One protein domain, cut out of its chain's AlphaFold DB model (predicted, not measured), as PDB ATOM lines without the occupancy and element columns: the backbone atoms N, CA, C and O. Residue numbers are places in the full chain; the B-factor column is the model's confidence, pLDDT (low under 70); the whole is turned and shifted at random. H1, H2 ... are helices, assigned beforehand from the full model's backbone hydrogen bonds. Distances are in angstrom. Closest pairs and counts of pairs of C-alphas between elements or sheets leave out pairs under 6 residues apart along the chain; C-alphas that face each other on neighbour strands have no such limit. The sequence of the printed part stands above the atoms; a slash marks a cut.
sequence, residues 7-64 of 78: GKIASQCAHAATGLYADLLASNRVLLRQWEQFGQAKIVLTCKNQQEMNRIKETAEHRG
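What this domain is: This is residues 7 to 64 of the 78 residues of the protein "Aminoacyl-tRNA hydrolase" of Aegilops tauschii subsp. strangulata (UniProt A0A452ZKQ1). A long helix, H1, makes a corner with a short helix, H2, which folds back from its end, and a third helix, H3, is set off across an open gap from both. The unnamed stretch of residues 38 to 49 leads from H2 back past H1 to the beginning of H3, and H3 runs in roughly the same direction as H1. The printed part has 58 residues with three named helices, in the order H1, H2, H3, and no named strand; the class is all helix. It is only just loose, close to compact, with a radius of gyration of the C-alphas of 12.8 A, and it spans 33 by 31 by 19 A.

How they stand to each other: H1, residues 7 to 27, touches H2, residues 29 to 37, with its residues 21 to 25 alone. Their closest C-alphas, those of Leu 24 and Leu 32, are 6.0 A apart. The two run opposite ways at a steep tilt of 48 degrees. H3, residues 50 to 62, is apart from H1 and from H2. In H1, H2 and H3 every O i to N i+4 pair is within hydrogen-bond range.

Where its parts are: H1 is 30.1 A long from first to last C-alpha and begins with C-alpha 7 at (-6.381, -10.382, 77.579). H2 measures 12.3 A and ends with C-alpha 37 at (19.462, 0.172, 75.525). H3 measures 18.4 A and ends with C-alpha 62 at (20.381, -19.405, 92.342).

The domain as a whole: The two C-alphas farthest apart, those of Gln 37 and Gln 51, are 33.4 A apart. The link from H1 to H2 is tight, with 1 residue, and the link from H2 to H3 is long, with 12 residues. Residues 34 to 39, 48 to 55 and 57 to 64 stand free. The printed part has no cut, its mean pLDDT is 96.8, and no printed residue is under 70.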
ATOM      1  N   GLY A   7      -6.465 -11.664  76.870       93.94
ATOM      2  CA  GLY A   7      -6.381 -10.382  77.579       93.94
ATOM      3  C   GLY A   7      -5.835 -10.514  79.003       93.94
ATOM      4  O   GLY A   7      -4.992  -9.720  79.420       93.94
ATOM      5  N   LYS A   8      -6.246 -11.562  79.733       91.69
ATOM      6  CA  LYS A   8      -5.736 -11.844  81.081       91.69
ATOM      7  C   LYS A   8      -4.257 -12.227  81.024       91.69
ATOM      8  O   LYS A   8      -3.475 -11.681  81.790       91.69
ATOM      9  N   ILE A   9      -3.851 -13.067  80.066       94.00
ATOM     10  CA  ILE A   9      -2.436 -13.411  79.839       94.00
ATOM     11  C   ILE A   9      -1.607 -12.146  79.582       94.00
ATOM     12  O   ILE A   9      -0.601 -11.932  80.253       94.00
ATOM     13  N   ALA A  10      -2.051 -11.280  78.666       95.12
ATOM     14  CA  ALA A  10      -1.351 -10.037  78.346       95.12
ATOM     15  C   ALA A  10      -1.198  -9.128  79.577       95.12
ATOM     16  O   ALA A  10      -0.102  -8.631  79.840       95.12
ATOM     17  N   SER A  11      -2.264  -8.964  80.368       94.88
ATOM     18  CA  SER A  11      -2.225  -8.183  81.609       94.88
ATOM     19  C   SER A  11      -1.252  -8.768  82.635       94.88
ATOM     20  O   SER A  11      -0.492  -8.012  83.233       94.88
ATOM     21  N   GLN A  12      -1.228 -10.091  82.821       94.38
ATOM     22  CA  GLN A  12      -0.310 -10.727  83.774       94.38
ATOM     23  C   GLN A  12       1.153 -10.620  83.319       94.38
ATOM     24  O   GLN A  12       2.029 -10.322  84.131       94.38
ATOM     25  N   CYS A  13       1.433 -10.773  82.021       96.38
ATOM     26  CA  CYS A  13       2.770 -10.524  81.475       96.38
ATOM     27  C   CYS A  13       3.203  -9.062  81.662       96.38
ATOM     28  O   CYS A  13       4.357  -8.806  82.006       96.38
ATOM     29  N   ALA A  14       2.284  -8.109  81.467       96.50
ATOM     30  CA  ALA A  14       2.552  -6.693  81.696       96.50
ATOM     31  C   ALA A  14       2.871  -6.417  83.172       96.50
ATOM     32  O   ALA A  14       3.898  -5.803  83.450       96.50
ATOM     33  N   HIS A  15       2.070  -6.944  84.107       96.12
ATOM     34  CA  HIS A  15       2.325  -6.827  85.546       96.12
ATOM     35  C   HIS A  15       3.696  -7.385  85.940       96.12
ATOM     36  O   HIS A  15       4.421  -6.740  86.696       96.12
ATOM     37  N   ALA A  16       4.073  -8.550  85.401       96.88
ATOM     38  CA  ALA A  16       5.367  -9.163  85.685       96.88
ATOM     39  C   ALA A  16       6.526  -8.275  85.212       96.88
ATOM     40  O   ALA A  16       7.479  -8.039  85.952       96.88
ATOM     41  N   ALA A  17       6.418  -7.739  83.991       97.75
ATOM     42  CA  ALA A  17       7.429  -6.857  83.425       97.75
ATOM     43  C   ALA A  17       7.551  -5.538  84.205       97.75
ATOM     44  O   ALA A  17       8.665  -5.102  84.486       97.75
ATOM     45  N   THR A  18       6.432  -4.908  84.578       97.62
ATOM     46  CA  THR A  18       6.447  -3.649  85.342       97.62
ATOM     47  C   THR A  18       6.911  -3.842  86.782       97.62
ATOM     48  O   THR A  18       7.601  -2.976  87.312       97.62
ATOM     49  N   GLY A  19       6.570  -4.975  87.404       97.62
ATOM     50  CA  GLY A  19       7.041  -5.324  88.741       97.62
ATOM     51  C   GLY A  19       8.557  -5.481  88.771       97.62
ATOM     52  O   GLY A  19       9.236  -4.788  89.524       97.62
ATOM     53  N   LEU A  20       9.105  -6.287  87.854       97.94
ATOM     54  CA  LEU A  20      10.553  -6.464  87.747       97.94
ATOM     55  C   LEU A  20      11.279  -5.160  87.388       97.94
ATOM     56  O   LEU A  20      12.373  -4.902  87.887       97.94
ATOM     57  N   TYR A  21      10.669  -4.321  86.542       98.38
ATOM     58  CA  TYR A  21      11.189  -2.990  86.240       98.38
ATOM     59  C   TYR A  21      11.331  -2.151  87.511       98.38
ATOM     60  O   TYR A  21      12.404  -1.608  87.753       98.38
ATOM     61  N   ALA A  22      10.275  -2.053  88.327       98.25
ATOM     62  CA  ALA A  22      10.282  -1.266  89.559       98.25
ATOM     63  C   ALA A  22      11.316  -1.789  90.572       98.25
ATOM     64  O   ALA A  22      12.060  -0.995  91.155       98.25
ATOM     65  N   ASP A  23      11.432  -3.109  90.710       97.81
ATOM     66  CA  ASP A  23      12.417  -3.735  91.591       97.81
ATOM     67  C   ASP A  23      13.850  -3.431  91.137       97.81
ATOM     68  O   ASP A  23      14.688  -3.019  91.943       97.81
ATOM     69  N   LEU A  24      14.148  -3.560  89.839       98.19
ATOM     70  CA  LEU A  24      15.463  -3.225  89.282       98.19
ATOM     71  C   LEU A  24      15.750  -1.728  89.313       98.19
ATOM     72  O   LEU A  24      16.891  -1.315  89.516       98.19
ATOM     73  N   LEU A  25      14.720  -0.900  89.164       98.19
ATOM     74  CA  LEU A  25      14.834   0.537  89.318       98.19
ATOM     75  C   LEU A  25      15.320   0.876  90.735       98.19
ATOM     76  O   LEU A  25      16.181   1.736  90.892       98.19
ATOM     77  N   ALA A  26      14.825   0.190  91.764       97.81
ATOM     78  CA  ALA A  26      15.265   0.401  93.142       97.81
ATOM     79  C   ALA A  26      16.618  -0.261  93.466       97.81
ATOM     80  O   ALA A  26      17.413   0.321  94.201       97.81
ATOM     81  N   SER A  27      16.891  -1.448  92.917       97.25
ATOM     82  CA  SER A  27      18.003  -2.308  93.359       97.25
ATOM     83  C   SER A  27      19.210  -2.358  92.418       97.25
ATOM     84  O   SER A  27      20.336  -2.511  92.884       97.25
ATOM     85  N   ASN A  28      19.020  -2.232  91.100       97.75
ATOM     86  CA  ASN A  28      20.081  -2.412  90.107       97.75
ATOM     87  C   ASN A  28      19.827  -1.612  88.813       97.75
ATOM     88  O   ASN A  28      19.529  -2.151  87.741       97.75
ATOM     89  N   ARG A  29      20.001  -0.288  88.901       97.88
ATOM     90  CA  ARG A  29      19.772   0.629  87.769       97.88
ATOM     91  C   ARG A  29      20.725   0.426  86.592       97.88
ATOM     92  O   ARG A  29      20.383   0.816  85.479       97.88
ATOM     93  N   VAL A  30      21.909  -0.145  86.821       98.19
ATOM     94  CA  VAL A  30      22.882  -0.402  85.749       98.19
ATOM     95  C   VAL A  30      22.369  -1.507  84.833       98.19
ATOM     96  O   VAL A  30      22.286  -1.293  83.624       98.19
ATOM     97  N   LEU A  31      21.952  -2.642  85.405       97.94
ATOM     98  CA  LEU A  31      21.366  -3.744  84.640       97.94
ATOM     99  C   LEU A  31      20.100  -3.297  83.901       97.94
ATOM    100  O   LEU A  31      19.926  -3.612  82.724       97.94
ATOM    101  N   LEU A  32      19.247  -2.516  84.573       98.44
ATOM    102  CA  LEU A  32      18.030  -1.995  83.960       98.44
ATOM    103  C   LEU A  32      18.336  -1.163  82.708       98.44
ATOM    104  O   LEU A  32      17.788  -1.438  81.644       98.44
ATOM    105  N   ARG A  33      19.259  -0.197  82.810       98.31
ATOM    106  CA  ARG A  33      19.643   0.661  81.678       98.31
ATOM    107  C   ARG A  33      20.233  -0.120  80.511       98.31
ATOM    108  O   ARG A  33      19.970   0.232  79.366       98.31
ATOM    109  N   GLN A  34      21.014  -1.168  80.777       98.19
ATOM    110  CA  GLN A  34      21.523  -2.034  79.712       98.19
ATOM    111  C   GLN A  34      20.364  -2.682  78.950       98.19
ATOM    112  O   GLN A  34      20.295  -2.570  77.731       98.19
ATOM    113  N   TRP A  35      19.407  -3.288  79.656       98.00
ATOM    114  CA  TRP A  35      18.223  -3.872  79.021       98.00
ATOM    115  C   TRP A  35      17.393  -2.837  78.240       98.00
ATOM    116  O   TRP A  35      16.918  -3.136  77.143       98.00
ATOM    117  N   GLU A  36      17.269  -1.606  78.749       98.25
ATOM    118  CA  GLU A  36      16.616  -0.497  78.040       98.25
ATOM    119  C   GLU A  36      17.324  -0.137  76.727       98.25
ATOM    120  O   GLU A  36      16.663   0.031  75.702       98.25
ATOM    121  N   GLN A  37      18.659  -0.091  76.725       98.38
ATOM    122  CA  GLN A  37      19.462   0.172  75.525       98.38
ATOM    123  C   GLN A  37      19.339  -0.935  74.469       98.38
ATOM    124  O   GLN A  37      19.451  -0.655  73.277       98.38
ATOM    125  N   PHE A  38      19.040  -2.168  74.881       97.38
ATOM    126  CA  PHE A  38      18.728  -3.285  73.982       97.38
ATOM    127  C   PHE A  38      17.236  -3.370  73.610       97.38
ATOM    128  O   PHE A  38      16.745  -4.429  73.217       97.38
ATOM    129  N   GLY A  39      16.488  -2.267  73.731       97.69
ATOM    130  CA  GLY A  39      15.098  -2.178  73.276       97.69
ATOM    131  C   GLY A  39      14.088  -2.871  74.189       97.69
ATOM    132  O   GLY A  39      12.966  -3.142  73.762       97.69
ATOM    133  N   GLN A  40      14.462  -3.164  75.441       97.38
ATOM    134  CA  GLN A  40      13.577  -3.759  76.445       97.38
ATOM    135  C   GLN A  40      12.922  -5.072  75.980       97.38
ATOM    136  O   GLN A  40      11.721  -5.290  76.198       97.38
ATOM    137  N   ALA A  41      13.695  -5.935  75.315       97.50
ATOM    138  CA  ALA A  41      13.203  -7.181  74.731       97.50
ATOM    139  C   ALA A  41      12.495  -8.072  75.767       97.50
ATOM    140  O   ALA A  41      12.950  -8.214  76.906       97.50
ATOM    141  N   LYS A  42      11.374  -8.683  75.361       97.38
ATOM    142  CA  LYS A  42      10.552  -9.581  76.188       97.38
ATOM    143  C   LYS A  42      10.228 -10.836  75.391       97.38
ATOM    144  O   LYS A  42       9.781 -10.744  74.252       97.38
ATOM    145  N   ILE A  43      10.424 -11.997  76.009       97.56
ATOM    146  CA  ILE A  43      10.045 -13.298  75.455       97.56
ATOM    147  C   ILE A  43       8.988 -13.881  76.385       97.56
ATOM    148  O   ILE A  43       9.232 -14.043  77.579       97.56
ATOM    149  N   VAL A  44       7.808 -14.166  75.840       96.81
ATOM    150  CA  VAL A  44       6.685 -14.717  76.603       96.81
ATOM    151  C   VAL A  44       6.607 -16.215  76.343       96.81
ATOM    152  O   VAL A  44       6.483 -16.642  75.198       96.81
ATOM    153  N   LEU A  45       6.687 -17.004  77.413       96.38
ATOM    154  CA  LEU A  45       6.609 -18.463  77.386       96.38
ATOM    155  C   LEU A  45       5.518 -18.947  78.342       96.38
ATOM    156  O   LEU A  45       5.072 -18.221  79.229       96.38
ATOM    157  N   THR A  46       5.112 -20.200  78.176       94.81
ATOM    158  CA  THR A  46       4.135 -20.867  79.040       94.81
ATOM    159  C   THR A  46       4.813 -21.915  79.910       94.81
ATOM    160  O   THR A  46       5.640 -22.677  79.413       94.81
ATOM    161  N   CYS A  47       4.398 -22.024  81.170       94.00
ATOM    162  CA  CYS A  47       4.659 -23.193  82.008       94.00
ATOM    163  C   CYS A  47       3.379 -24.030  82.154       94.00
ATOM    164  O   CYS A  47       2.262 -23.546  81.957       94.00
ATOM    165  N   LYS A  48       3.534 -25.313  82.472       93.44
ATOM    166  CA  LYS A  48       2.441 -26.281  82.601       93.44
ATOM    167  C   LYS A  48       1.615 -26.025  83.860       93.44
ATOM    168  O   LYS A  48       0.390 -26.176  83.821       93.44
ATOM    169  N   ASN A  49       2.292 -25.674  84.955       94.19
ATOM    170  CA  ASN A  49       1.697 -25.485  86.274       94.19
ATOM    171  C   ASN A  49       2.567 -24.626  87.211       94.19
ATOM    172  O   ASN A  49       3.733 -24.338  86.930       94.19
ATOM    173  N   GLN A  50       2.002 -24.287  88.372       92.62
ATOM    174  CA  GLN A  50       2.675 -23.544  89.445       92.62
ATOM    175  C   GLN A  50       4.008 -24.170  89.896       92.62
ATOM    176  O   GLN A  50       4.960 -23.448  90.188       92.62
ATOM    177  N   GLN A  51       4.101 -25.503  89.961       95.56
ATOM    178  CA  GLN A  51       5.320 -26.177  90.414       95.56
ATOM    179  C   GLN A  51       6.482 -25.946  89.439       95.56
ATOM    180  O   GLN A  51       7.610 -25.712  89.867       95.56
ATOM    181  N   GLU A  52       6.217 -25.982  88.133       96.56
ATOM    182  CA  GLU A  52       7.213 -25.653  87.113       96.56
ATOM    183  C   GLU A  52       7.640 -24.183  87.200       96.56
ATOM    184  O   GLU A  52       8.838 -23.903  87.172       96.56
ATOM    185  N   MET A  53       6.695 -23.256  87.399       96.00
ATOM    186  CA  MET A  53       7.017 -21.839  87.598       96.00
ATOM    187  C   MET A  53       7.942 -21.622  88.807       96.00
ATOM    188  O   MET A  53       8.934 -20.901  88.697       96.00
ATOM    189  N   ASN A  54       7.663 -22.284  89.935       95.62
ATOM    190  CA  ASN A  54       8.495 -22.191  91.139       95.62
ATOM    191  C   ASN A  54       9.919 -22.708  90.891       95.62
ATOM    192  O   ASN A  54      10.880 -22.042  91.261       95.62
ATOM    193  N   ARG A  55      10.073 -23.839  90.190       97.81
ATOM    194  CA  ARG A  55      11.400 -24.379  89.835       97.81
ATOM    195  C   ARG A  55      12.195 -23.429  88.936       97.81
ATOM    196  O   ARG A  55      13.405 -23.285  89.114       97.81
ATOM    197  N   ILE A  56      11.531 -22.784  87.971       97.81
ATOM    198  CA  ILE A  56      12.163 -21.779  87.098       97.81
ATOM    199  C   ILE A  56      12.654 -20.595  87.935       97.81
ATOM    200  O   ILE A  56      13.803 -20.183  87.778       97.81
ATOM    201  N   LYS A  57      11.816 -20.089  88.850       96.81
ATOM    202  CA  LYS A  57      12.181 -19.011  89.776       96.81
ATOM    203  C   LYS A  57      13.397 -19.383  90.623       96.81
ATOM    204  O   LYS A  57      14.381 -18.655  90.599       96.81
ATOM    205  N   GLU A  58      13.355 -20.520  91.313       98.00
ATOM    206  CA  GLU A  58      14.452 -20.987  92.174       98.00
ATOM    207  C   GLU A  58      15.767 -21.116  91.391       98.00
ATOM    208  O   GLU A  58      16.826 -20.683  91.847       98.00
ATOM    209  N   THR A  59      15.701 -21.652  90.167       98.38
ATOM    210  CA  THR A  59      16.873 -21.780  89.289       98.38
ATOM    211  C   THR A  59      17.431 -20.415  88.883       98.38
ATOM    212  O   THR A  59      18.649 -20.236  88.840       98.38
ATOM    213  N   ALA A  60      16.562 -19.455  88.564       97.94
ATOM    214  CA  ALA A  60      16.957 -18.096  88.212       97.94
ATOM    215  C   ALA A  60      17.598 -17.373  89.409       97.94
ATOM    216  O   ALA A  60      18.686 -16.816  89.268       97.94
ATOM    217  N   GLU A  61      16.996 -17.469  90.595       96.44
ATOM    218  CA  GLU A  61      17.519 -16.875  91.832       96.44
ATOM    219  C   GLU A  61      18.888 -17.446  92.210       96.44
ATOM    220  O   GLU A  61      19.811 -16.683  92.490       96.44
ATOM    221  N   HIS A  62      19.078 -18.768  92.112       98.06
ATOM    222  CA  HIS A  62      20.381 -19.405  92.342       98.06
ATOM    223  C   HIS A  62      21.463 -18.920  91.357       98.06
ATOM    224  O   HIS A  62      22.658 -18.986  91.640       98.06
ATOM    225  N   ARG A  63      21.066 -18.431  90.178       98.00
ATOM    226  CA  ARG A  63      21.970 -17.855  89.170       98.00
ATOM    227  C   ARG A  63      22.111 -16.335  89.282       98.00
ATOM    228  O   ARG A  63      22.770 -15.739  88.437       98.00
ATOM    229  N   GLY A  64      21.496 -15.707  90.286       96.62
ATOM    230  CA  GLY A  64      21.493 -14.252  90.443       96.62
ATOM    231  C   GLY A  64      20.689 -13.521  89.363       96.62
ATOM    232  O   GLY A  64      20.928 -12.340  89.119       96.62
TER     233      GLY A  64